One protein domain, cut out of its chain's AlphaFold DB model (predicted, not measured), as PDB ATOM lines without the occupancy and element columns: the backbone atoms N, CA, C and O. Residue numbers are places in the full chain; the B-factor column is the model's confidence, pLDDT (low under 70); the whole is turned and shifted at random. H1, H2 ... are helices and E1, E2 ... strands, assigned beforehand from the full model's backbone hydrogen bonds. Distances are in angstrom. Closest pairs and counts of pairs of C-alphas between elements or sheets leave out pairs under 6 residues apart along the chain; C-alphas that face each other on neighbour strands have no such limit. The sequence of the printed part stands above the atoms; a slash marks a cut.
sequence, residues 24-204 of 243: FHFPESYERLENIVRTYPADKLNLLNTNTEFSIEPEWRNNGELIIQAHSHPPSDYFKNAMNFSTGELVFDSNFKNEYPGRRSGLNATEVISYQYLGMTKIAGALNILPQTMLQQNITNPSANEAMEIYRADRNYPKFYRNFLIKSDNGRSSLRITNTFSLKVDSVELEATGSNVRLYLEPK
ATOM      1  N   PHE A  24      34.612  -6.468   2.522       96.81
ATOM      2  CA  PHE A  24      34.982  -6.866   1.165       96.81
ATOM      3  C   PHE A  24      33.767  -6.794   0.251       96.81
ATOM      4  O   PHE A  24      32.782  -7.485   0.489       96.81
ATOM      5  N   HIS A  25      33.854  -6.021  -0.830       95.94
ATOM      6  CA  HIS A  25      32.925  -6.164  -1.946       95.94
ATOM      7  C   HIS A  25      33.360  -7.353  -2.807       95.94
ATOM      8  O   HIS A  25      34.356  -7.268  -3.528       95.94
ATOM      9  N   PHE A  26      32.639  -8.469  -2.694       96.62
ATOM     10  CA  PHE A  26      32.974  -9.737  -3.342       96.62
ATOM     11  C   PHE A  26      31.713 -10.464  -3.865       96.62
ATOM     12  O   PHE A  26      31.287 -11.469  -3.283       96.62
ATOM     13  N   PRO A  27      31.113  -9.968  -4.967       96.00
ATOM     14  CA  PRO A  27      29.845 -10.471  -5.502       96.00
ATOM     15  C   PRO A  27      29.821 -11.968  -5.797       96.00
ATOM     16  O   PRO A  27      28.879 -12.650  -5.412       96.00
ATOM     17  N   GLU A  28      30.863 -12.508  -6.429       96.62
ATOM     18  CA  GLU A  28      30.893 -13.904  -6.874       96.62
ATOM     19  C   GLU A  28      30.851 -14.877  -5.692       96.62
ATOM     20  O   GLU A  28      30.216 -15.932  -5.750       96.62
ATOM     21  N   SER A  29      31.518 -14.521  -4.592       96.81
ATOM     22  CA  SER A  29      31.486 -15.335  -3.382       96.81
ATOM     23  C   SER A  29      30.174 -15.173  -2.612       96.81
ATOM     24  O   SER A  29      29.651 -16.152  -2.078       96.81
ATOM     25  N   TYR A  30      29.610 -13.962  -2.601       96.81
ATOM     26  CA  TYR A  30      28.308 -13.697  -1.994       96.81
ATOM     27  C   TYR A  30      27.183 -14.473  -2.702       96.81
ATOM     28  O   TYR A  30      26.439 -15.205  -2.054       96.81
ATOM     29  N   GLU A  31      27.116 -14.416  -4.033       96.12
ATOM     30  CA  GLU A  31      26.166 -15.202  -4.833       96.12
ATOM     31  C   GLU A  31      26.348 -16.709  -4.594       96.12
ATOM     32  O   GLU A  31      25.386 -17.467  -4.444       96.12
ATOM     33  N   ARG A  32      27.600 -17.175  -4.496       95.94
ATOM     34  CA  ARG A  32      27.877 -18.571  -4.145       95.94
ATOM     35  C   ARG A  32      27.331 -18.923  -2.758       95.94
ATOM     36  O   ARG A  32      26.820 -20.029  -2.591       95.94
ATOM     37  N   LEU A  33      27.419 -18.024  -1.779       96.56
ATOM     38  CA  LEU A  33      26.853 -18.233  -0.446       96.56
ATOM     39  C   LEU A  33      25.320 -18.348  -0.489       96.56
ATOM     40  O   LEU A  33      24.766 -19.265   0.117       96.56
ATOM     41  N   GLU A  34      24.644 -17.487  -1.256       96.81
ATOM     42  CA  GLU A  34      23.199 -17.599  -1.499       96.81
ATOM     43  C   GLU A  34      22.839 -18.953  -2.117       96.81
ATOM     44  O   GLU A  34      21.907 -19.622  -1.668       96.81
ATOM     45  N   ASN A  35      23.609 -19.396  -3.111       96.06
ATOM     46  CA  ASN A  35      23.394 -20.685  -3.764       96.06
ATOM     47  C   ASN A  35      23.607 -21.865  -2.807       96.06
ATOM     48  O   ASN A  35      22.832 -22.818  -2.848       96.06
ATOM     49  N   ILE A  36      24.584 -21.793  -1.898       95.25
ATOM     50  CA  ILE A  36      24.761 -22.801  -0.844       95.25
ATOM     51  C   ILE A  36      23.498 -22.894   0.018       95.25
ATOM     52  O   ILE A  36      22.953 -23.986   0.174       95.25
ATOM     53  N   VAL A  37      22.984 -21.766   0.516       96.94
ATOM     54  CA  VAL A  37      21.785 -21.759   1.373       96.94
ATOM     55  C   VAL A  37      20.538 -22.220   0.608       96.94
ATOM     56  O   VAL A  37      19.746 -22.991   1.147       96.94
ATOM     57  N   ARG A  38      20.391 -21.853  -0.675       96.06
ATOM     58  CA  ARG A  38      19.307 -22.342  -1.556       96.06
ATOM     59  C   ARG A  38      19.293 -23.861  -1.718       96.06
ATOM     60  O   ARG A  38      18.234 -24.432  -1.953       96.06
ATOM     61  N   THR A  39      20.451 -24.514  -1.617       95.88
ATOM     62  CA  THR A  39      20.568 -25.976  -1.758       95.88
ATOM     63  C   THR A  39      20.348 -26.748  -0.459       95.88
ATOM     64  O   THR A  39      20.422 -27.978  -0.466       95.88
ATOM     65  N   TYR A  40      20.075 -26.070   0.662       96.69
ATOM     66  CA  TYR A  40      19.802 -26.767   1.916       96.69
ATOM     67  C   TYR A  40      18.581 -27.688   1.799       96.69
ATOM     68  O   TYR A  40      17.580 -27.317   1.180       96.69
ATOM     69  N   PRO A  41      18.625 -28.877   2.434       96.75
ATOM     70  CA  PRO A  41      17.445 -29.716   2.593       96.75
ATOM     71  C   PRO A  41      16.273 -28.927   3.186       96.75
ATOM     72  O   PRO A  41      16.457 -28.115   4.097       96.75
ATOM     73  N   ALA A  42      15.064 -29.169   2.674       95.38
ATOM     74  CA  ALA A  42      13.879 -28.391   3.035       95.38
ATOM     75  C   ALA A  42      13.575 -28.433   4.543       95.38
ATOM     76  O   ALA A  42      13.163 -27.430   5.117       95.38
ATOM     77  N   ASP A  43      13.813 -29.567   5.200       94.75
ATOM     78  CA  ASP A  43      13.677 -29.727   6.648       94.75
ATOM     79  C   ASP A  43      14.644 -28.819   7.421       94.75
ATOM     80  O   ASP A  43      14.226 -28.136   8.356       94.75
ATOM     81  N   LYS A  44      15.911 -28.734   6.993       95.69
ATOM     82  CA  LYS A  44      16.911 -27.844   7.599       95.69
ATOM     83  C   LYS A  44      16.606 -26.373   7.354       95.69
ATOM     84  O   LYS A  44      16.725 -25.572   8.279       95.69
ATOM     85  N   LEU A  45      16.211 -26.017   6.132       95.62
ATOM     86  CA  LEU A  45      15.855 -24.640   5.799       95.62
ATOM     87  C   LEU A  45      14.623 -24.191   6.594       95.62
ATOM     88  O   LEU A  45      14.656 -23.140   7.224       95.62
ATOM     89  N   ASN A  46      13.581 -25.024   6.668       94.62
ATOM     90  CA  ASN A  46      12.399 -24.746   7.487       94.62
ATOM     91  C   ASN A  46      12.752 -24.606   8.970       94.62
ATOM     92  O   ASN A  46      12.212 -23.734   9.655       94.62
ATOM     93  N   LEU A  47      13.675 -25.433   9.468       95.31
ATOM     94  CA  LEU A  47      14.146 -25.345  10.842       95.31
ATOM     95  C   LEU A  47      14.856 -24.011  11.118       95.31
ATOM     96  O   LEU A  47      14.592 -23.397  12.149       95.31
ATOM     97  N   LEU A  48      15.701 -23.540  10.198       96.50
ATOM     98  CA  LEU A  48      16.359 -22.235  10.298       96.50
ATOM     99  C   LEU A  48      15.353 -21.082  10.211       96.50
ATOM    100  O   LEU A  48      15.384 -20.215  11.082       96.50
ATOM    101  N   ASN A  49      14.436 -21.118   9.243       94.88
ATOM    102  CA  ASN A  49      13.391 -20.105   9.063       94.88
ATOM    103  C   ASN A  49      12.523 -19.954  10.319       94.88
ATOM    104  O   ASN A  49      12.230 -18.844  10.742       94.88
ATOM    105  N   THR A  50      12.137 -21.073  10.938       93.81
ATOM    106  CA  THR A  50      11.210 -21.074  12.083       93.81
ATOM    107  C   THR A  50      11.884 -20.679  13.399       93.81
ATOM    108  O   THR A  50      11.213 -20.218  14.315       93.81
ATOM    109  N   ASN A  51      13.197 -20.897  13.530       95.75
ATOM    110  CA  ASN A  51      13.889 -20.786  14.818       95.75
ATOM    111  C   ASN A  51      14.994 -19.727  14.835       95.75
ATOM    112  O   ASN A  51      15.779 -19.719  15.782       95.75
ATOM    113  N   THR A  52      15.101 -18.878  13.809       96.69
ATOM    114  CA  THR A  52      16.109 -17.813  13.760       96.69
ATOM    115  C   THR A  52      15.471 -16.447  13.931       96.69
ATOM    116  O   THR A  52      14.597 -16.066  13.165       96.69
ATOM    117  N   GLU A  53      15.967 -15.695  14.904       96.25
ATOM    118  CA  GLU A  53      15.581 -14.313  15.154       96.25
ATOM    119  C   GLU A  53      16.765 -13.385  14.900       96.25
ATOM    120  O   GLU A  53      17.918 -13.729  15.183       96.25
ATOM    121  N   PHE A  54      16.470 -12.188  14.400       96.12
ATOM    122  CA  PHE A  54      17.459 -11.148  14.161       96.12
ATOM    123  C   PHE A  54      17.132  -9.898  14.963       96.12
ATOM    124  O   PHE A  54      15.965  -9.532  15.114       96.12
ATOM    125  N   SER A  55      18.167  -9.211  15.436       94.25
ATOM    126  CA  SER A  55      18.015  -7.945  16.147       94.25
ATOM    127  C   SER A  55      19.155  -6.988  15.825       94.25
ATOM    128  O   SER A  55      20.294  -7.406  15.640       94.25
ATOM    129  N   ILE A  56      18.844  -5.695  15.752       93.75
ATOM    130  CA  ILE A  56      19.850  -4.637  15.632       93.75
ATOM    131  C   ILE A  56      20.193  -4.186  17.046       93.75
ATOM    132  O   ILE A  56      19.296  -3.888  17.842       93.75
ATOM    133  N   GLU A  57      21.479  -4.150  17.376       90.94
ATOM    134  CA  GLU A  57      21.887  -3.608  18.660       90.94
ATOM    135  C   GLU A  57      21.643  -2.097  18.712       90.94
ATOM    136  O   GLU A  57      21.907  -1.379  17.747       90.94
ATOM    137  N   PRO A  58      21.115  -1.583  19.832       84.62
ATOM    138  CA  PRO A  58      20.714  -0.194  19.892       84.62
ATOM    139  C   PRO A  58      21.939   0.725  19.972       84.62
ATOM    140  O   PRO A  58      22.862   0.469  20.743       84.62
ATOM    141  N   GLU A  59      21.897   1.845  19.245       80.69
ATOM    142  CA  GLU A  59      23.022   2.787  19.083       80.69
ATOM    143  C   GLU A  59      23.696   3.195  20.401       80.69
ATOM    144  O   GLU A  59      24.920   3.302  20.469       80.69
ATOM    145  N   TRP A  60      22.910   3.375  21.469       77.19
ATOM    146  CA  TRP A  60      23.400   3.783  22.789       77.19
ATOM    147  C   TRP A  60      24.326   2.760  23.461       77.19
ATOM    148  O   TRP A  60      25.020   3.113  24.411       77.19
ATOM    149  N   ARG A  61      24.333   1.500  23.006       78.56
ATOM    150  CA  ARG A  61      25.262   0.471  23.491       78.56
ATOM    151  C   ARG A  61      26.570   0.426  22.709       78.56
ATOM    152  O   ARG A  61      27.561  -0.028  23.266       78.56
ATOM    153  N   ASN A  62      26.575   0.919  21.470       79.44
ATOM    154  CA  ASN A  62      27.622   0.607  20.495       79.44
ATOM    155  C   ASN A  62      28.183   1.836  19.786       79.44
ATOM    156  O   ASN A  62      28.677   1.733  18.670       79.44
ATOM    157  N   ASN A  63      28.066   3.019  20.391       84.19
ATOM    158  CA  ASN A  63      28.604   4.265  19.840       84.19
ATOM    159  C   ASN A  63      28.168   4.546  18.382       84.19
ATOM    160  O   ASN A  63      28.924   5.136  17.614       84.19
ATOM    161  N   GLY A  64      26.953   4.132  18.006       86.00
ATOM    162  CA  GLY A  64      26.416   4.310  16.650       86.00
ATOM    163  C   GLY A  64      26.876   3.284  15.604       86.00
ATOM    164  O   GLY A  64      26.588   3.468  14.425       86.00
ATOM    165  N   GLU A  65      27.571   2.212  15.993       93.38
ATOM    166  CA  GLU A  65      27.918   1.121  15.076       93.38
ATOM    167  C   GLU A  65      26.691   0.291  14.671       93.38
ATOM    168  O   GLU A  65      25.820  -0.019  15.490       93.38
ATOM    169  N   LEU A  66      26.649  -0.124  13.401       94.88
ATOM    170  CA  LEU A  66      25.620  -1.021  12.882       94.88
ATOM    171  C   LEU A  66      25.998  -2.471  13.194       94.88
ATOM    172  O   LEU A  66      26.713  -3.124  12.430       94.88
ATOM    173  N   ILE A  67      25.487  -2.972  14.317       96.56
ATOM    174  CA  ILE A  67      25.670  -4.359  14.748       96.56
ATOM    175  C   ILE A  67      24.338  -5.089  14.669       96.56
ATOM    176  O   ILE A  67      23.338  -4.660  15.246       96.56
ATOM    177  N   ILE A  68      24.333  -6.213  13.959       96.81
ATOM    178  CA  ILE A  68      23.156  -7.065  13.812       96.81
ATOM    179  C   ILE A  68      23.486  -8.424  14.407       96.81
ATOM    180  O   ILE A  68      24.496  -9.027  14.057       96.81
ATOM    181  N   GLN A  69      22.647  -8.890  15.323       97.00
ATOM    182  CA  GLN A  69      22.741 -10.200  15.951       97.00
ATOM    183  C   GLN A  69      21.752 -11.164  15.312       97.00
ATOM    184  O   GLN A  69      20.631 -10.786  14.966       97.00
ATOM    185  N   ALA A  70      22.157 -12.425  15.227       97.56
ATOM    186  CA  ALA A  70      21.328 -13.532  14.795       97.56
ATOM    187  C   ALA A  70      21.352 -14.649  15.842       97.56
ATOM    188  O   ALA A  70      22.415 -15.076  16.304       97.56
ATOM    189  N   HIS A  71      20.167 -15.138  16.191       96.88
ATOM    190  CA  HIS A  71      19.965 -16.167  17.199       96.88
ATOM    191  C   HIS A  71      19.150 -17.310  16.612       96.88
ATOM    192  O   HIS A  71      17.959 -17.146  16.375       96.88
ATOM    193  N   SER A  72      19.764 -18.475  16.420       97.00
ATOM    194  CA  SER A  72      19.049 -19.689  16.020       97.00
ATOM    195  C   SER A  72      18.875 -20.615  17.225       97.00
ATOM    196  O   SER A  72      19.863 -21.057  17.812       97.00
ATOM    197  N   HIS A  73      17.625 -20.939  17.562       95.56
ATOM    198  CA  HIS A  73      17.237 -21.808  18.682       95.56
ATOM    199  C   HIS A  73      16.462 -23.053  18.213       95.56
ATOM    200  O   HIS A  73      15.318 -23.264  18.623       95.56
ATOM    201  N   PRO A  74      17.022 -23.890  17.321       94.88
ATOM    202  CA  PRO A  74      16.377 -25.152  16.986       94.88
ATOM    203  C   PRO A  74      16.318 -26.064  18.232       94.88
ATOM    204  O   PRO A  74      17.069 -25.859  19.188       94.88
ATOM    205  N   PRO A  75      15.471 -27.108  18.248       92.50
ATOM    206  CA  PRO A  75      15.315 -27.965  19.418       92.50
ATOM    207  C   PRO A  75      16.654 -28.470  19.976       92.50
ATOM    208  O   PRO A  75      17.400 -29.174  19.299       92.50
ATOM    209  N   SER A  76      16.912 -28.142  21.244       89.69
ATOM    210  CA  SER A  76      18.067 -28.581  22.045       89.69
ATOM    211  C   SER A  76      19.456 -28.067  21.640       89.69
ATOM    212  O   SER A  76      20.421 -28.418  22.325       89.69
ATOM    213  N   ASP A  77      19.568 -27.237  20.601       95.12
ATOM    214  CA  ASP A  77      20.816 -26.581  20.191       95.12
ATOM    215  C   ASP A  77      20.641 -25.050  20.217       95.12
ATOM    216  O   ASP A  77      19.525 -24.532  20.220       95.12
ATOM    217  N   TYR A  78      21.746 -24.308  20.244       95.12
ATOM    218  CA  TYR A  78      21.724 -22.847  20.269       95.12
ATOM    219  C   TYR A  78      22.913 -22.256  19.519       95.12
ATOM    220  O   TYR A  78      24.058 -22.653  19.736       95.12
ATOM    221  N   PHE A  79      22.640 -21.272  18.665       96.81
ATOM    222  CA  PHE A  79      23.655 -20.578  17.885       96.81
ATOM    223  C   PHE A  79      23.432 -19.074  17.958       96.81
ATOM    224  O   PHE A  79      22.351 -18.588  17.620       96.81
ATOM    225  N   LYS A  80      24.470 -18.337  18.345       97.06
ATOM    226  CA  LYS A  80      24.449 -16.880  18.419       97.06
ATOM    227  C   LYS A  80      25.677 -16.313  17.736       97.06
ATOM    228  O   LYS A  80      26.800 -16.639  18.121       97.06
ATOM    229  N   ASN A  81      25.444 -15.453  16.755       97.94
ATOM    230  CA  ASN A  81      26.491 -14.756  16.023       97.94
ATOM    231  C   ASN A  81      26.073 -13.299  15.796       97.94
ATOM    232  O   ASN A  81      24.889 -12.967  15.872       97.94
ATOM    233  N   ALA A  82      27.044 -12.437  15.517       97.81
ATOM    234  CA  ALA A  82      26.797 -11.032  15.228       97.81
ATOM    235  C   ALA A  82      27.680 -10.555  14.079       97.81
ATOM    236  O   ALA A  82      28.827 -10.978  13.970       97.81
ATOM    237  N   MET A  83      27.169  -9.658  13.247       98.06
ATOM    238  CA  MET A  83      27.957  -8.952  12.246       98.06
ATOM    239  C   MET A  83      28.004  -7.474  12.605       98.06
ATOM    240  O   MET A  83      26.963  -6.816  12.679       98.06
ATOM    241  N   ASN A  84      29.212  -6.950  12.796       97.38
ATOM    242  CA  ASN A  84      29.445  -5.519  12.900       97.38
ATOM    243  C   ASN A  84      29.776  -4.968  11.509       97.38
ATOM    244  O   ASN A  84      30.894  -5.092  11.009       97.38
ATOM    245  N   PHE A  85      28.789  -4.351  10.866       96.81
ATOM    246  CA  PHE A  85      28.928  -3.769   9.531       96.81
ATOM    247  C   PHE A  85      29.746  -2.473   9.520       96.81
ATOM    248  O   PHE A  85      30.124  -1.990   8.452       96.81
ATOM    249  N   SER A  86      30.004  -1.878  10.682       95.38
ATOM    250  CA  SER A  86      30.845  -0.690  10.795       95.38
ATOM    251  C   SER A  86      32.330  -1.051  10.823       95.38
ATOM    252  O   SER A  86      33.130  -0.321  10.239       95.38
ATOM    253  N   THR A  87      32.697  -2.179  11.436       96.00
ATOM    254  CA  THR A  87      34.097  -2.627  11.588       96.00
ATOM    255  C   THR A  87      34.487  -3.794  10.685       96.00
ATOM    256  O   THR A  87      35.674  -4.059  10.521       96.00
ATOM    257  N   GLY A  88      33.513  -4.490  10.095       97.25
ATOM    258  CA  GLY A  88      33.759  -5.659   9.256       97.25
ATOM    259  C   GLY A  88      33.986  -6.968  10.001       97.25
ATOM    260  O   GLY A  88      34.414  -7.941   9.372       97.25
ATOM    261  N   GLU A  89      33.705  -6.999  11.305       98.06
ATOM    262  CA  GLU A  89      33.933  -8.159  12.165       98.06
ATOM    263  C   GLU A  89      32.688  -9.047  12.272       98.06
ATOM    264  O   GLU A  89      31.623  -8.619  12.726       98.06
ATOM    265  N   LEU A  90      32.843 -10.312  11.876       98.44
ATOM    266  CA  LEU A  90      31.864 -11.370  12.102       98.44
ATOM    267  C   LEU A  90      32.203 -12.127  13.390       98.44
ATOM    268  O   LEU A  90      33.192 -12.860  13.460       98.44
ATOM    269  N   VAL A  91      31.366 -11.976  14.407       97.75
ATOM    270  CA  VAL A  91      31.573 -12.526  15.746       97.75
ATOM    271  C   VAL A  91      30.821 -13.843  15.919       97.75
ATOM    272  O   VAL A  91      29.605 -13.913  15.727       97.75
ATOM    273  N   PHE A  92      31.552 -14.873  16.340       95.94
ATOM    274  CA  PHE A  92      31.026 -16.171  16.749       95.94
ATOM    275  C   PHE A  92      30.963 -16.238  18.268       95.94
ATOM    276  O   PHE A  92      31.986 -16.478  18.910       95.94
ATOM    277  N   ASP A  93      29.774 -16.031  18.829       92.00
ATOM    278  CA  ASP A  93      29.579 -15.950  20.281       92.00
ATOM    279  C   ASP A  93      29.208 -17.312  20.877       92.00
ATOM    280  O   ASP A  93      29.771 -17.753  21.879       92.00
ATOM    281  N   SER A  94      28.282 -18.036  20.241       89.81
ATOM    282  CA  SER A  94      27.857 -19.341  20.741       89.81
ATOM    283  C   SER A  94      27.501 -20.326  19.639       89.81
ATOM    284  O   SER A  94      26.815 -20.007  18.671       89.81
ATOM    285  N   ASN A  95      27.943 -21.564  19.834       90.81
ATOM    286  CA  ASN A  95      27.584 -22.735  19.044       90.81
ATOM    287  C   ASN A  95      27.445 -23.913  20.009       90.81
ATOM    288  O   ASN A  95      28.334 -24.758  20.152       90.81
ATOM    289  N   PHE A  96      26.345 -23.905  20.744       90.25
ATOM    290  CA  PHE A  96      26.003 -24.944  21.690       90.25
ATOM    291  C   PHE A  96      25.234 -26.050  20.974       90.25
ATOM    292  O   PHE A  96      24.194 -25.822  20.356       90.25
ATOM    293  N   LYS A  97      25.739 -27.275  21.101       89.38
ATOM    294  CA  LYS A  97      25.056 -28.479  20.638       89.38
ATOM    295  C   LYS A  97      24.734 -29.369  21.812       89.38
ATOM    296  O   LYS A  97      25.572 -29.539  22.697       89.38
ATOM    297  N   ASN A  98      23.574 -30.011  21.763       90.06
ATOM    298  CA  ASN A  98      23.191 -30.969  22.777       90.06
ATOM    299  C   ASN A  98      24.253 -32.067  22.918       90.06
ATOM    300  O   ASN A  98      24.762 -32.612  21.928       90.06
ATOM    301  N   GLU A  99      24.580 -32.419  24.157       88.94
ATOM    302  CA  GLU A  99      25.531 -33.491  24.440       88.94
ATOM    303  C   GLU A  99      25.031 -34.845  23.920       88.94
ATOM    304  O   GLU A  99      25.831 -35.636  23.421       88.94
ATOM    305  N   TYR A 100      23.711 -35.071  23.925       91.38
ATOM    306  CA  TYR A 100      23.084 -36.292  23.432       91.38
ATOM    307  C   TYR A 100      22.846 -36.203  21.917       91.38
ATOM    308  O   TYR A 100      21.974 -35.446  21.478       91.38
ATOM    309  N   PRO A 101      23.542 -37.005  21.084       88.00
ATOM    310  CA  PRO A 101      23.470 -36.871  19.629       88.00
ATOM    311  C   PRO A 101      22.059 -37.013  19.051       88.00
ATOM    312  O   PRO A 101      21.714 -36.291  18.125       88.00
ATOM    313  N   GLY A 102      21.228 -37.888  19.630       89.94
ATOM    314  CA  GLY A 102      19.842 -38.098  19.195       89.94
ATOM    315  C   GLY A 102      18.886 -36.937  19.495       89.94
ATOM    316  O   GLY A 102      17.743 -36.979  19.061       89.94
ATOM    317  N   ARG A 103      19.333 -35.917  20.242       89.12
ATOM    318  CA  ARG A 103      18.561 -34.698  20.536       89.12
ATOM    319  C   ARG A 103      19.016 -33.487  19.728       89.12
ATOM    320  O   ARG A 103      18.399 -32.438  19.843       89.12
ATOM    321  N   ARG A 104      20.099 -33.612  18.956       92.12
ATOM    322  CA  ARG A 104      20.630 -32.514  18.143       92.12
ATOM    323  C   ARG A 104      19.690 -32.214  16.983       92.12
ATOM    324  O   ARG A 104      19.131 -33.127  16.383       92.12
ATOM    325  N   SER A 105      19.632 -30.947  16.600       91.50
ATOM    326  CA  SER A 105      18.864 -30.447  15.454       91.50
ATOM    327  C   SER A 105      19.323 -31.000  14.098       91.50
ATOM    328  O   SER A 105      18.618 -30.875  13.103       91.50
ATOM    329  N   GLY A 106      20.535 -31.560  14.026       92.25
ATOM    330  CA  GLY A 106      21.171 -31.964  12.768       92.25
ATOM    331  C   GLY A 106      21.798 -30.803  11.983       92.25
ATOM    332  O   GLY A 106      22.494 -31.052  10.994       92.25
ATOM    333  N   LEU A 107      21.629 -29.556  12.438       94.56
ATOM    334  CA  LEU A 107      22.289 -28.384  11.867       94.56
ATOM    335  C   LEU A 107      23.762 -28.329  12.279       94.56
ATOM    336  O   LEU A 107      24.149 -28.684  13.399       94.56
ATOM    337  N   ASN A 108      24.622 -27.882  11.370       91.94
ATOM    338  CA  ASN A 108      26.021 -27.596  11.665       91.94
ATOM    339  C   ASN A 108      26.316 -26.087  11.682       91.94
ATOM    340  O   ASN A 108      25.529 -25.279  11.208       91.94
ATOM    341  N   ALA A 109      27.457 -25.713  12.265       92.00
ATOM    342  CA  ALA A 109      27.819 -24.311  12.465       92.00
ATOM    343  C   ALA A 109      27.934 -23.538  11.145       92.00
ATOM    344  O   ALA A 109      27.500 -22.396  11.069       92.00
ATOM    345  N   THR A 110      28.487 -24.182  10.112       94.31
ATOM    346  CA  THR A 110      28.615 -23.622   8.764       94.31
ATOM    347  C   THR A 110      27.246 -23.399   8.127       94.31
ATOM    348  O   THR A 110      27.027 -22.356   7.517       94.31
ATOM    349  N   GLU A 111      26.312 -24.338   8.310       95.81
ATOM    350  CA  GLU A 111      24.944 -24.201   7.809       95.81
ATOM    351  C   GLU A 111      24.252 -22.981   8.422       95.81
ATOM    352  O   GLU A 111      23.733 -22.123   7.703       95.81
ATOM    353  N   VAL A 112      24.313 -22.895   9.753       97.25
ATOM    354  CA  VAL A 112      23.670 -21.839  10.536       97.25
ATOM    355  C   VAL A 112      24.276 -20.475  10.234       97.25
ATOM    356  O   VAL A 112      23.529 -19.552   9.925       97.25
ATOM    357  N   ILE A 113      25.605 -20.326  10.269       97.56
ATOM    358  CA  ILE A 113      26.222 -19.013  10.036       97.56
ATOM    359  C   ILE A 113      25.988 -18.514   8.614       97.56
ATOM    360  O   ILE A 113      25.771 -17.325   8.432       97.56
ATOM    361  N   SER A 114      25.984 -19.396   7.614       97.62
ATOM    362  CA  SER A 114      25.713 -18.993   6.230       97.62
ATOM    363  C   SER A 114      24.310 -18.399   6.103       97.62
ATOM    364  O   SER A 114      24.146 -17.321   5.541       97.62
ATOM    365  N   TYR A 115      23.312 -19.056   6.703       98.19
ATOM    366  CA  TYR A 115      21.939 -18.554   6.751       98.19
ATOM    367  C   TYR A 115      21.838 -17.237   7.534       98.19
ATOM    368  O   TYR A 115      21.280 -16.253   7.050       98.19
ATOM    369  N   GLN A 116      22.412 -17.198   8.739       98.31
ATOM    370  CA  GLN A 116      22.382 -16.016   9.594       98.31
ATOM    371  C   GLN A 116      23.087 -14.822   8.940       98.31
ATOM    372  O   GLN A 116      22.592 -13.704   9.027       98.31
ATOM    373  N   TYR A 117      24.210 -15.039   8.255       98.19
ATOM    374  CA  TYR A 117      24.951 -13.986   7.567       98.19
ATOM    375  C   TYR A 117      24.130 -13.337   6.448       98.19
ATOM    376  O   TYR A 117      24.075 -12.108   6.367       98.19
ATOM    377  N   LEU A 118      23.432 -14.139   5.636       97.88
ATOM    378  CA  LEU A 118      22.513 -13.622   4.615       97.88
ATOM    379  C   LEU A 118      21.357 -12.824   5.240       97.88
ATOM    380  O   LEU A 118      21.010 -11.750   4.762       97.88
ATOM    381  N   GLY A 119      20.803 -13.283   6.365       97.12
ATOM    382  CA  GLY A 119      19.782 -12.517   7.090       97.12
ATOM    383  C   GLY A 119      20.303 -11.191   7.659       97.12
ATOM    384  O   GLY A 119      19.653 -10.156   7.526       97.12
ATOM    385  N   MET A 120      21.508 -11.185   8.237       97.62
ATOM    386  CA  MET A 120      22.128  -9.965   8.766       97.62
ATOM    387  C   MET A 120      22.434  -8.956   7.650       97.62
ATOM    388  O   MET A 120      22.112  -7.778   7.779       97.62
ATOM    389  N   THR A 121      23.002  -9.403   6.528       96.56
ATOM    390  CA  THR A 121      23.281  -8.540   5.361       96.56
ATOM    391  C   THR A 121      22.004  -8.005   4.724       96.56
ATOM    392  O   THR A 121      21.970  -6.841   4.322       96.56
ATOM    393  N   LYS A 122      20.927  -8.799   4.713       94.94
ATOM    394  CA  LYS A 122      19.596  -8.365   4.279       94.94
ATOM    395  C   LYS A 122      19.061  -7.203   5.114       94.94
ATOM    396  O   LYS A 122      18.624  -6.216   4.533       94.94
ATOM    397  N   ILE A 123      19.124  -7.295   6.444       94.50
ATOM    398  CA  ILE A 123      18.691  -6.202   7.339       94.50
ATOM    399  C   ILE A 123      19.560  -4.963   7.140       94.50
ATOM    400  O   ILE A 123      19.044  -3.851   7.111       94.50
ATOM    401  N   ALA A 124      20.872  -5.154   6.989       94.44
ATOM    402  CA  ALA A 124      21.795  -4.052   6.762       94.44
ATOM    403  C   ALA A 124      21.627  -3.392   5.384       94.44
ATOM    404  O   ALA A 124      22.106  -2.281   5.197       94.44
ATOM    405  N   GLY A 125      21.011  -4.062   4.403       94.88
ATOM    406  CA  GLY A 125      21.040  -3.617   3.007       94.88
ATOM    407  C   GLY A 125      22.429  -3.753   2.365       94.88
ATOM    408  O   GLY A 125      22.767  -2.986   1.464       94.88
ATOM    409  N   ALA A 126      23.255  -4.695   2.832       94.81
ATOM    410  CA  ALA A 126      24.662  -4.860   2.455       94.81
ATOM    411  C   ALA A 126      24.854  -5.966   1.395       94.81
ATOM    412  O   ALA A 126      25.365  -7.048   1.683       94.81
ATOM    413  N   LEU A 127      24.423  -5.699   0.161       94.31
ATOM    414  CA  LEU A 127      24.513  -6.646  -0.960       94.31
ATOM    415  C   LEU A 127      25.965  -6.866  -1.421       94.31
ATOM    416  O   LEU A 127      26.697  -5.898  -1.609       94.31
ATOM    417  N   ASN A 128      26.340  -8.119  -1.714       95.25
ATOM    418  CA  ASN A 128      27.657  -8.508  -2.250       95.25
ATOM    419  C   ASN A 128      28.837  -8.245  -1.310       95.25
ATOM    420  O   ASN A 128      29.984  -8.124  -1.747       95.25
ATOM    421  N   ILE A 129      28.554  -8.144  -0.018       95.62
ATOM    422  CA  ILE A 129      29.536  -7.803   0.992       95.62
ATOM    423  C   ILE A 129      29.918  -9.039   1.815       95.62
ATOM    424  O   ILE A 129      29.062  -9.860   2.121       95.62
ATOM    425  N   LEU A 130      31.200  -9.156   2.177       97.62
ATOM    426  CA  LEU A 130      31.761 -10.172   3.071       97.62
ATOM    427  C   LEU A 130      32.586  -9.539   4.213       97.62
ATOM    428  O   LEU A 130      33.093  -8.422   4.054       97.62
ATOM    429  N   PRO A 131      32.731 -10.220   5.370       98.06
ATOM    430  CA  PRO A 131      33.513  -9.709   6.494       98.06
ATOM    431  C   PRO A 131      35.017  -9.699   6.189       98.06
ATOM    432  O   PRO A 131      35.515 -10.563   5.465       98.06
ATOM    433  N   GLN A 132      35.746  -8.755   6.788       98.19
ATOM    434  CA  GLN A 132      37.214  -8.715   6.731       98.19
ATOM    435  C   GLN A 132      37.865  -9.451   7.901       98.19
ATOM    436  O   GLN A 132      38.999  -9.922   7.792       98.19
ATOM    437  N   THR A 133      37.149  -9.581   9.015       98.31
ATOM    438  CA  THR A 133      37.632 -10.291  10.193       98.31
ATOM    439  C   THR A 133      36.567 -11.224  10.745       98.31
ATOM    440  O   THR A 133      35.362 -11.024  10.581       98.31
ATOM    441  N   MET A 134      37.023 -12.279  11.411       97.75
ATOM    442  CA  MET A 134      36.175 -13.160  12.202       97.75
ATOM    443  C   MET A 134      36.702 -13.229  13.624       97.75
ATOM    444  O   MET A 134      37.896 -13.440  13.825       97.75
ATOM    445  N   LEU A 135      35.817 -13.123  14.605       97.62
ATOM    446  CA  LEU A 135      36.161 -13.272  16.012       97.62
ATOM    447  C   LEU A 135      35.569 -14.573  16.546       97.62
ATOM    448  O   LEU A 135      34.354 -14.745  16.579       97.62
ATOM    449  N   GLN A 136      36.425 -15.496  16.975       96.00
ATOM    450  CA  GLN A 136      36.014 -16.623  17.806       96.00
ATOM    451  C   GLN A 136      35.984 -16.141  19.252       96.00
ATOM    452  O   GLN A 136      37.046 -15.942  19.845       96.00
ATOM    453  N   GLN A 137      34.790 -15.928  19.797       94.31
ATOM    454  CA  GLN A 137      34.606 -15.379  21.133       94.31
ATOM    455  C   GLN A 137      34.376 -16.495  22.160       94.31
ATOM    456  O   GLN A 137      33.852 -17.560  21.835       94.31
ATOM    457  N   ASN A 138      34.757 -16.245  23.415       90.56
ATOM    458  CA  ASN A 138      34.414 -17.078  24.571       90.56
ATOM    459  C   ASN A 138      34.783 -18.562  24.387       90.56
ATOM    460  O   ASN A 138      34.024 -19.468  24.742       90.56
ATOM    461  N   ILE A 139      35.961 -18.831  23.822       92.62
ATOM    462  CA  ILE A 139      36.399 -20.186  23.493       92.62
ATOM    463  C   ILE A 139      36.576 -21.014  24.771       92.62
ATOM    464  O   ILE A 139      37.382 -20.697  25.645       92.62
ATOM    465  N   THR A 140      35.855 -22.131  24.844       90.25
ATOM    466  CA  THR A 140      35.929 -23.100  25.952       90.25
ATOM    467  C   THR A 140      36.485 -24.461  25.529       90.25
ATOM    468  O   THR A 140      36.751 -25.308  26.382       90.25
ATOM    469  N   ASN A 141      36.690 -24.694  24.227       90.19
ATOM    470  CA  ASN A 141      37.153 -25.985  23.722       90.19
ATOM    471  C   ASN A 141      38.581 -26.306  24.216       90.19
ATOM    472  O   ASN A 141      39.477 -25.474  24.038       90.19
ATOM    473  N   PRO A 142      38.833 -27.522  24.746       92.44
ATOM    474  CA  PRO A 142      40.137 -27.889  25.299       92.44
ATOM    475  C   PRO A 142      41.308 -27.712  24.325       92.44
ATOM    476  O   PRO A 142      42.328 -27.146  24.696       92.44
ATOM    477  N   SER A 143      41.147 -28.123  23.063       93.12
ATOM    478  CA  SER A 143      42.230 -28.068  22.070       93.12
ATOM    479  C   SER A 143      42.611 -26.630  21.694       93.12
ATOM    480  O   SER A 143      43.777 -26.316  21.463       93.12
ATOM    481  N   ALA A 144      41.636 -25.721  21.648       94.31
ATOM    482  CA  ALA A 144      41.903 -24.314  21.384       94.31
ATOM    483  C   ALA A 144      42.536 -23.631  22.605       94.31
ATOM    484  O   ALA A 144      43.482 -22.861  22.444       94.31
ATOM    485  N   ASN A 145      42.067 -23.960  23.814       94.69
ATOM    486  CA  ASN A 145      42.661 -23.480  25.063       94.69
ATOM    487  C   ASN A 145      44.127 -23.897  25.197       94.69
ATOM    488  O   ASN A 145      44.971 -23.042  25.448       94.69
ATOM    489  N   GLU A 146      44.451 -25.156  24.910       94.56
ATOM    490  CA  GLU A 146      45.830 -25.645  24.904       94.56
ATOM    491  C   GLU A 146      46.719 -24.869  23.917       94.56
ATOM    492  O   GLU A 146      47.821 -24.433  24.261       94.56
ATOM    493  N   ALA A 147      46.236 -24.616  22.695       94.94
ATOM    494  CA  ALA A 147      46.971 -23.815  21.719       94.94
ATOM    495  C   ALA A 147      47.250 -22.384  22.222       94.94
ATOM    496  O   ALA A 147      48.350 -21.862  22.010       94.94
ATOM    497  N   MET A 148      46.278 -21.761  22.899       95.19
ATOM    498  CA  MET A 148      46.419 -20.426  23.490       95.19
ATOM    499  C   MET A 148      47.392 -20.418  24.678       95.19
ATOM    500  O   MET A 148      48.212 -19.507  24.780       95.19
ATOM    501  N   GLU A 149      47.344 -21.417  25.560       94.56
ATOM    502  CA  GLU A 149      48.252 -21.542  26.710       94.56
ATOM    503  C   GLU A 149      49.707 -21.724  26.276       94.56
ATOM    504  O   GLU A 149      50.589 -21.013  26.762       94.56
ATOM    505  N   ILE A 150      49.951 -22.606  25.299       93.56
ATOM    506  CA  ILE A 150      51.280 -22.796  24.708       93.56
ATOM    507  C   ILE A 150      51.812 -21.464  24.167       93.56
ATOM    508  O   ILE A 150      52.939 -21.080  24.484       93.56
ATOM    509  N   TYR A 151      50.996 -20.734  23.400       95.25
ATOM    510  CA  TYR A 151      51.408 -19.453  22.829       95.25
ATOM    511  C   TYR A 151      51.651 -18.376  23.889       95.25
ATOM    512  O   TYR A 151      52.585 -17.588  23.764       95.25
ATOM    513  N   ARG A 152      50.853 -18.335  24.960       94.25
ATOM    514  CA  ARG A 152      51.079 -17.407  26.080       94.25
ATOM    515  C   ARG A 152      52.422 -17.653  26.764       94.25
ATOM    516  O   ARG A 152      53.053 -16.682  27.184       94.25
ATOM    517  N   ALA A 153      52.846 -18.913  26.851       94.50
ATOM    518  CA  ALA A 153      54.103 -19.305  27.472       94.50
ATOM    519  C   ALA A 153      55.325 -19.029  26.580       94.50
ATOM    520  O   ALA A 153      56.308 -18.470  27.063       94.50
ATOM    521  N   ASP A 154      55.279 -19.405  25.297       94.88
ATOM    522  CA  ASP A 154      56.457 -19.362  24.413       94.88
ATOM    523  C   ASP A 154      56.471 -18.201  23.404       94.88
ATOM    524  O   ASP A 154      57.510 -17.927  22.802       94.88
ATOM    525  N   ARG A 155      55.337 -17.510  23.218       94.69
ATOM    526  CA  ARG A 155      55.126 -16.415  22.250       94.69
ATOM    527  C   ARG A 155      55.519 -16.776  20.813       94.69
ATOM    528  O   ARG A 155      55.732 -15.895  19.979       94.69
ATOM    529  N   ASN A 156      55.555 -18.066  20.482       96.25
ATOM    530  CA  ASN A 156      55.928 -18.555  19.165       96.25
ATOM    531  C   ASN A 156      54.735 -18.474  18.205       96.25
ATOM    532  O   ASN A 156      53.880 -19.362  18.156       96.25
ATOM    533  N   TYR A 157      54.691 -17.400  17.418       95.62
ATOM    534  CA  TYR A 157      53.574 -17.131  16.519       95.62
ATOM    535  C   TYR A 157      53.337 -18.221  15.453       95.62
ATOM    536  O   TYR A 157      52.213 -18.718  15.373       95.62
ATOM    537  N   PRO A 158      54.343 -18.684  14.677       95.31
ATOM    538  CA  PRO A 158      54.128 -19.775  13.721       95.31
ATOM    539  C   PRO A 158      53.555 -21.048  14.359       95.31
ATOM    540  O   PRO A 158      52.715 -21.734  13.769       95.31
ATOM    541  N   LYS A 159      53.984 -21.361  15.589       94.25
ATOM    542  CA  LYS A 159      53.460 -22.494  16.357       94.25
ATOM    543  C   LYS A 159      52.011 -22.261  16.781       94.25
ATOM    544  O   LYS A 159      51.206 -23.181  16.643       94.25
ATOM    545  N   PHE A 160      51.667 -21.053  17.228       95.56
ATOM    546  CA  PHE A 160      50.290 -20.678  17.549       95.56
ATOM    547  C   PHE A 160      49.372 -20.785  16.338       95.56
ATOM    548  O   PHE A 160      48.372 -21.493  16.415       95.56
ATOM    549  N   TYR A 161      49.750 -20.181  15.208       95.00
ATOM    550  CA  TYR A 161      48.987 -20.255  13.965       95.00
ATOM    551  C   TYR A 161      48.667 -21.712  13.606       95.00
ATOM    552  O   TYR A 161      47.507 -22.071  13.415       95.00
ATOM    553  N   ARG A 162      49.673 -22.600  13.610       93.31
ATOM    554  CA  ARG A 162      49.463 -24.032  13.340       93.31
ATOM    555  C   ARG A 162      48.569 -24.697  14.393       93.31
ATOM    556  O   ARG A 162      47.659 -25.441  14.029       93.31
ATOM    557  N   ASN A 163      48.854 -24.504  15.679       94.81
ATOM    558  CA  ASN A 163      48.148 -25.202  16.754       94.81
ATOM    559  C   ASN A 163      46.688 -24.761  16.853       94.81
ATOM    560  O   ASN A 163      45.799 -25.608  16.894       94.81
ATOM    561  N   PHE A 164      46.432 -23.460  16.800       95.50
ATOM    562  CA  PHE A 164      45.080 -22.939  16.792       95.50
ATOM    563  C   PHE A 164      44.371 -23.315  15.490       95.50
ATOM    564  O   PHE A 164      43.439 -24.116  15.508       95.50
ATOM    565  N   LEU A 165      44.828 -22.803  14.347       94.12
ATOM    566  CA  LEU A 165      44.039 -22.831  13.119       94.12
ATOM    567  C   LEU A 165      43.886 -24.245  12.536       94.12
ATOM    568  O   LEU A 165      42.807 -24.621  12.082       94.12
ATOM    569  N   ILE A 166      44.946 -25.056  12.566       89.81
ATOM    570  CA  ILE A 166      44.965 -26.356  11.874       89.81
ATOM    571  C   ILE A 166      44.539 -27.501  12.798       89.81
ATOM    572  O   ILE A 166      43.896 -28.458  12.342       89.81
ATOM    573  N   LYS A 167      44.904 -27.434  14.083       91.31
ATOM    574  CA  LYS A 167      44.759 -28.568  15.009       91.31
ATOM    575  C   LYS A 167      43.593 -28.432  15.981       91.31
ATOM    576  O   LYS A 167      43.028 -29.464  16.335       91.31
ATOM    577  N   SER A 168      43.213 -27.217  16.378       94.06
ATOM    578  CA  SER A 168      42.095 -27.032  17.306       94.06
ATOM    579  C   SER A 168      40.733 -27.168  16.622       94.06
ATOM    580  O   SER A 168      40.591 -26.927  15.419       94.06
ATOM    581  N   ASP A 169      39.705 -27.529  17.386       91.50
ATOM    582  CA  ASP A 169      38.337 -27.607  16.870       91.50
ATOM    583  C   ASP A 169      37.817 -26.233  16.412       91.50
ATOM    584  O   ASP A 169      37.264 -26.138  15.314       91.50
ATOM    585  N   ASN A 170      38.045 -25.163  17.189       93.75
ATOM    586  CA  ASN A 170      37.626 -23.800  16.829       93.75
ATOM    587  C   ASN A 170      38.332 -23.293  15.569       93.75
ATOM    588  O   ASN A 170      37.676 -22.760  14.673       93.75
ATOM    589  N   GLY A 171      39.645 -23.500  15.456       94.44
ATOM    590  CA  GLY A 171      40.402 -23.111  14.269       94.44
ATOM    591  C   GLY A 171      39.937 -23.853  13.018       94.44
ATOM    592  O   GLY A 171      39.672 -23.241  11.986       94.44
ATOM    593  N   ARG A 172      39.712 -25.167  13.122       93.44
ATOM    594  CA  ARG A 172      39.189 -25.967  12.005       93.44
ATOM    595  C   ARG A 172      37.757 -25.600  11.639       93.44
ATOM    596  O   ARG A 172      37.420 -25.623  10.460       93.44
ATOM    597  N   SER A 173      36.911 -25.289  12.619       92.62
ATOM    598  CA  SER A 173      35.565 -24.771  12.360       92.62
ATOM    599  C   SER A 173      35.639 -23.441  11.614       92.62
ATOM    600  O   SER A 173      34.952 -23.271  10.612       92.62
ATOM    601  N   SER A 174      36.528 -22.544  12.051       94.50
ATOM    602  CA  SER A 174      36.769 -21.256  11.398       94.50
ATOM    603  C   SER A 174      37.217 -21.446   9.951       94.50
ATOM    604  O   SER A 174      36.619 -20.848   9.070       94.50
ATOM    605  N   LEU A 175      38.163 -22.360   9.687       94.25
ATOM    606  CA  LEU A 175      38.599 -22.691   8.325       94.25
ATOM    607  C   LEU A 175      37.452 -23.175   7.430       94.25
ATOM    608  O   LEU A 175      37.376 -22.781   6.273       94.25
ATOM    609  N   ARG A 176      36.549 -24.029   7.937       93.62
ATOM    610  CA  ARG A 176      35.387 -24.470   7.138       93.62
ATOM    611  C   ARG A 176      34.511 -23.285   6.767       93.62
ATOM    612  O   ARG A 176      34.096 -23.183   5.624       93.62
ATOM    613  N   ILE A 177      34.245 -22.403   7.725       94.25
ATOM    614  CA  ILE A 177      33.373 -21.247   7.521       94.25
ATOM    615  C   ILE A 177      34.014 -20.240   6.559       94.25
ATOM    616  O   ILE A 177      33.358 -19.818   5.609       94.25
ATOM    617  N   THR A 178      35.296 -19.908   6.730       94.75
ATOM    618  CA  THR A 178      36.000 -19.000   5.811       94.75
ATOM    619  C   THR A 178      36.036 -19.576   4.397       94.75
ATOM    620  O   THR A 178      35.721 -18.870   3.445       94.75
ATOM    621  N   ASN A 179      36.297 -20.879   4.253       94.56
ATOM    622  CA  ASN A 179      36.244 -21.572   2.963       94.56
ATOM    623  C   ASN A 179      34.839 -21.524   2.341       94.56
ATOM    624  O   ASN A 179      34.694 -21.308   1.136       94.56
ATOM    625  N   THR A 180      33.785 -21.671   3.150       95.19
ATOM    626  CA  THR A 180      32.398 -21.486   2.701       95.19
ATOM    627  C   THR A 180      32.154 -20.072   2.186       95.19
ATOM    628  O   THR A 180      31.398 -19.925   1.235       95.19
ATOM    629  N   PHE A 181      32.828 -19.051   2.712       96.25
ATOM    630  CA  PHE A 181      32.736 -17.670   2.217       96.25
ATOM    631  C   PHE A 181      33.783 -17.346   1.136       96.25
ATOM    632  O   PHE A 181      33.941 -16.187   0.761       96.25
ATOM    633  N   SER A 182      34.523 -18.341   0.632       96.75
ATOM    634  CA  SER A 182      35.694 -18.162  -0.248       96.75
ATOM    635  C   SER A 182      36.678 -17.097   0.254       96.75
ATOM    636  O   SER A 182      37.265 -16.342  -0.521       96.75
ATOM    637  N   LEU A 183      36.862 -17.055   1.571       96.50
ATOM    638  CA  LEU A 183      37.852 -16.241   2.259       96.50
ATOM    639  C   LEU A 183      38.977 -17.153   2.747       96.50
ATOM    640  O   LEU A 183      38.732 -18.252   3.252       96.50
ATOM    641  N   LYS A 184      40.222 -16.696   2.620       95.19
ATOM    642  CA  LYS A 184      41.372 -17.335   3.269       95.19
ATOM    643  C   LYS A 184      41.687 -16.609   4.571       95.19
ATOM    644  O   LYS A 184      41.484 -15.404   4.673       95.19
ATOM    645  N   VAL A 185      42.218 -17.343   5.540       96.81
ATOM    646  CA  VAL A 185      42.790 -16.752   6.754       96.81
ATOM    647  C   VAL A 185      44.216 -16.323   6.429       96.81
ATOM    648  O   VAL A 185      45.027 -17.165   6.046       96.81
ATOM    649  N   ASP A 186      44.499 -15.030   6.544       96.44
ATOM    650  CA  ASP A 186      45.839 -14.468   6.355       96.44
ATOM    651  C   ASP A 186      46.660 -14.568   7.646       96.44
ATOM    652  O   ASP A 186      47.765 -15.113   7.673       96.44
ATOM    653  N   SER A 187      46.066 -14.134   8.755       97.12
ATOM    654  CA  SER A 187      46.692 -14.178  10.069       97.12
ATOM    655  C   SER A 187      45.663 -14.411  11.173       97.12
ATOM    656  O   SER A 187      44.457 -14.230  10.999       97.12
ATOM    657  N   VAL A 188      46.148 -14.874  12.323       97.38
ATOM    658  CA  VAL A 188      45.355 -15.028  13.550       97.38
ATOM    659  C   VAL A 188      45.964 -14.201  14.671       97.38
ATOM    660  O   VAL A 188      47.180 -14.028  14.705       97.38
ATOM    661  N   GLU A 189      45.150 -13.737  15.608       97.19
ATOM    662  CA  GLU A 189      45.578 -12.959  16.767       97.19
ATOM    663  C   GLU A 189      44.836 -13.431  18.019       97.19
ATOM    664  O   GLU A 189      43.610 -13.505  18.039       97.19
ATOM    665  N   LEU A 190      45.590 -13.759  19.071       97.00
ATOM    666  CA  LEU A 190      45.040 -14.031  20.397       97.00
ATOM    667  C   LEU A 190      44.847 -12.706  21.133       97.00
ATOM    668  O   LEU A 190      45.829 -11.994  21.349       97.00
ATOM    669  N   GLU A 191      43.624 -12.411  21.575       93.56
ATOM    670  CA  GLU A 191      43.380 -11.217  22.383       93.56
ATOM    671  C   GLU A 191      44.162 -11.271  23.705       93.56
ATOM    672  O   GLU A 191      44.369 -12.332  24.307       93.56
ATOM    673  N   ALA A 192      44.605 -10.100  24.173       86.12
ATOM    674  CA  ALA A 192      45.432  -9.975  25.372       86.12
ATOM    675  C   ALA A 192      44.770 -10.568  26.630       86.12
ATOM    676  O   ALA A 192      45.459 -11.076  27.517       86.12
ATOM    677  N   THR A 193      43.440 -10.521  26.694       83.00
ATOM    678  CA  THR A 193      42.629 -11.013  27.810       83.00
ATOM    679  C   THR A 193      41.501 -11.902  27.305       83.00
ATOM    680  O   THR A 193      40.965 -11.672  26.227       83.00
ATOM    681  N   GLY A 194      41.094 -12.880  28.115       84.56
ATOM    682  CA  GLY A 194      39.996 -13.785  27.773       84.56
ATOM    683  C   GLY A 194      40.419 -14.930  26.854       84.56
ATOM    684  O   GLY A 194      41.600 -15.255  26.746       84.56
ATOM    685  N   SER A 195      39.442 -15.571  26.225       92.00
ATOM    686  CA  SER A 195      39.642 -16.724  25.339       92.00
ATOM    687  C   SER A 195      39.094 -16.410  23.955       92.00
ATOM    688  O   SER A 195      38.226 -17.114  23.449       92.00
ATOM    689  N   ASN A 196      39.573 -15.312  23.375       96.06
ATOM    690  CA  ASN A 196      39.121 -14.825  22.081       96.06
ATOM    691  C   ASN A 196      40.267 -14.875  21.075       96.06
ATOM    692  O   ASN A 196      41.399 -14.498  21.389       96.06
ATOM    693  N   VAL A 197      39.967 -15.322  19.860       97.38
ATOM    694  CA  VAL A 197      40.933 -15.325  18.759       97.38
ATOM    695  C   VAL A 197      40.306 -14.667  17.545       97.38
ATOM    696  O   VAL A 197      39.273 -15.122  17.051       97.38
ATOM    697  N   ARG A 198      40.949 -13.609  17.057       98.00
ATOM    698  CA  ARG A 198      40.584 -12.923  15.821       98.00
ATOM    699  C   ARG A 198      41.319 -13.553  14.645       98.00
ATOM    700  O   ARG A 198      42.486 -13.925  14.748       98.00
ATOM    701  N   LEU A 199      40.624 -13.685  13.528       98.31
ATOM    702  CA  LEU A 199      41.154 -14.130  12.252       98.31
ATOM    703  C   LEU A 199      41.016 -12.973  11.267       98.31
ATOM    704  O   LEU A 199      39.919 -12.443  11.090       98.31
ATOM    705  N   TYR A 200      42.120 -12.612  10.622       98.25
ATOM    706  CA  TYR A 200      42.152 -11.639   9.538       98.25
ATOM    707  C   TYR A 200      42.024 -12.375   8.213       98.25
ATOM    708  O   TYR A 200      42.678 -13.403   7.996       98.25
ATOM    709  N   LEU A 201      41.134 -11.887   7.358       98.31
ATOM    710  CA  LEU A 201      40.698 -12.598   6.167       98.31
ATOM    711  C   LEU A 201      41.118 -11.867   4.903       98.31
ATOM    712  O   LEU A 201      41.276 -10.653   4.888       98.31
ATOM    713  N   GLU A 202      41.210 -12.620   3.816       97.56
ATOM    714  CA  GLU A 202      41.386 -12.066   2.480       97.56
ATOM    715  C   GLU A 202      40.500 -12.809   1.469       97.56
ATOM    716  O   GLU A 202      40.331 -14.032   1.582       97.56
ATOM    717  N   PRO A 203      39.970 -12.120   0.442       97.00
ATOM    718  CA  PRO A 203      39.273 -12.758  -0.666       97.00
ATOM    719  C   PRO A 203      40.161 -13.791  -1.360       97.00
ATOM    720  O   PRO A 203      41.336 -13.535  -1.644       97.00
ATOM    721  N   LYS A 204      39.603 -14.963  -1.677       95.75
ATOM    722  CA  LYS A 204      40.323 -16.007  -2.408       95.75
ATOM    723  C   LYS A 204      39.743 -16.212  -3.804       95.75
ATOM    724  O   LYS A 204      38.581 -16.565  -3.962       95.75
TER     725      LYS A 204
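Overview. This is residues 24 to 204 of the 243 residues of an uncharacterized protein of uncultured Gammaproteobacteria bacterium (UniProt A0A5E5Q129). A twisted wall of seven strands has H3 over its E1 to E3 part and H5 and H6 over its E6, E8 and E7 part, with the other face bare. H1 packs on H3 on the side away from the sheet, and the hairpin of H4 and H5 lies at one end of the longest axis, H2 at the other. The printed part has 181 residues, with six named helices and eight named strands in the order H1 H2 E1 E2 E3 E4 H3 E5 E6 H4 H5 H6 E7 E8; the class is mixed. The mixed sheet runs E1 E2 E3 E4 E6 E8 E7, and the whole is compact, with a radius of gyration of the C-alphas of 16.3 A and spans of 47 by 40 by 35 A.

Along the chain. H1, residues 27 to 38, begins at C-alpha 27 (29.845, -10.471, -5.502). H2 is residues 42 to 51, E1 52 to 56, E2 67 to 72, E3 78 to 84 and E4 89 to 96, 20.9 A long. H3, residues 109 to 124, is 21.9 A long. E5 is residues 129 to 131 and E6 133 to 136. H4 is residues 142 to 154, H5 157 to 167 and H6 169 to 180. E7, residues 183 to 190, bends by 62 degrees at residue 186. E8, residues 197 to 203, ends at C-alpha 203 (39.273, -12.758, -0.666).

Arrangement. E1 to E4 form a meander, each strand the antiparallel neighbour of the one before, with N 53 and O 71 at 2.9 A, N 70 and O 81 at 2.9 A and N 82 and O 91 at 3.0 A. E4 and E6 are parallel, with N 92 and O 135 at 2.8 A. E6 and E8 are antiparallel, with N 134 and O 199 at 2.9 A, and so is the hairpin E7 and E8, with N 186 and O 200 at 2.8 A. H3, H5 and H6 lie on the same face, making two layers, helices on one face of a sheet, at heights of 8.3, 9.2 and 8.8 A. H6, the hub, touches H3 at a steep tilt of 55 degrees, closest at the C-alphas of Thr 110 and Ile 177, 5.5 A. H6 touches H5 only at the corner, at Leu 165 and Gly 171, C-alphas 3.8 A apart, and H4 only at their ends, at Ala 144 and Asn 170, C-alphas 6.3 A apart. H4 and H5 run opposite ways at a shallow tilt of 7 degrees, closest at the C-alphas of Ala 147 and Asn 163, 5.3 A. H1, not on the sheet, touches H3, closest at the C-alphas of Val 37 and Tyr 115, 6.3 A. H2 only grazes the sheet with residues 47 to 51, and H4 with residues 144 to 152. E5 pairs with no named strand. In the six helices every O i to N i+4 pair is within hydrogen-bond range.

Size, cuts and confidence. The C-alphas farthest apart, of Ala 42 and Asp 154, are 48.5 A apart. The printed part has no cut. The link E4 to H3, residues 97 to 108, is long. The mean pLDDT of the printed part is 94.4, and no printed residue is under 70.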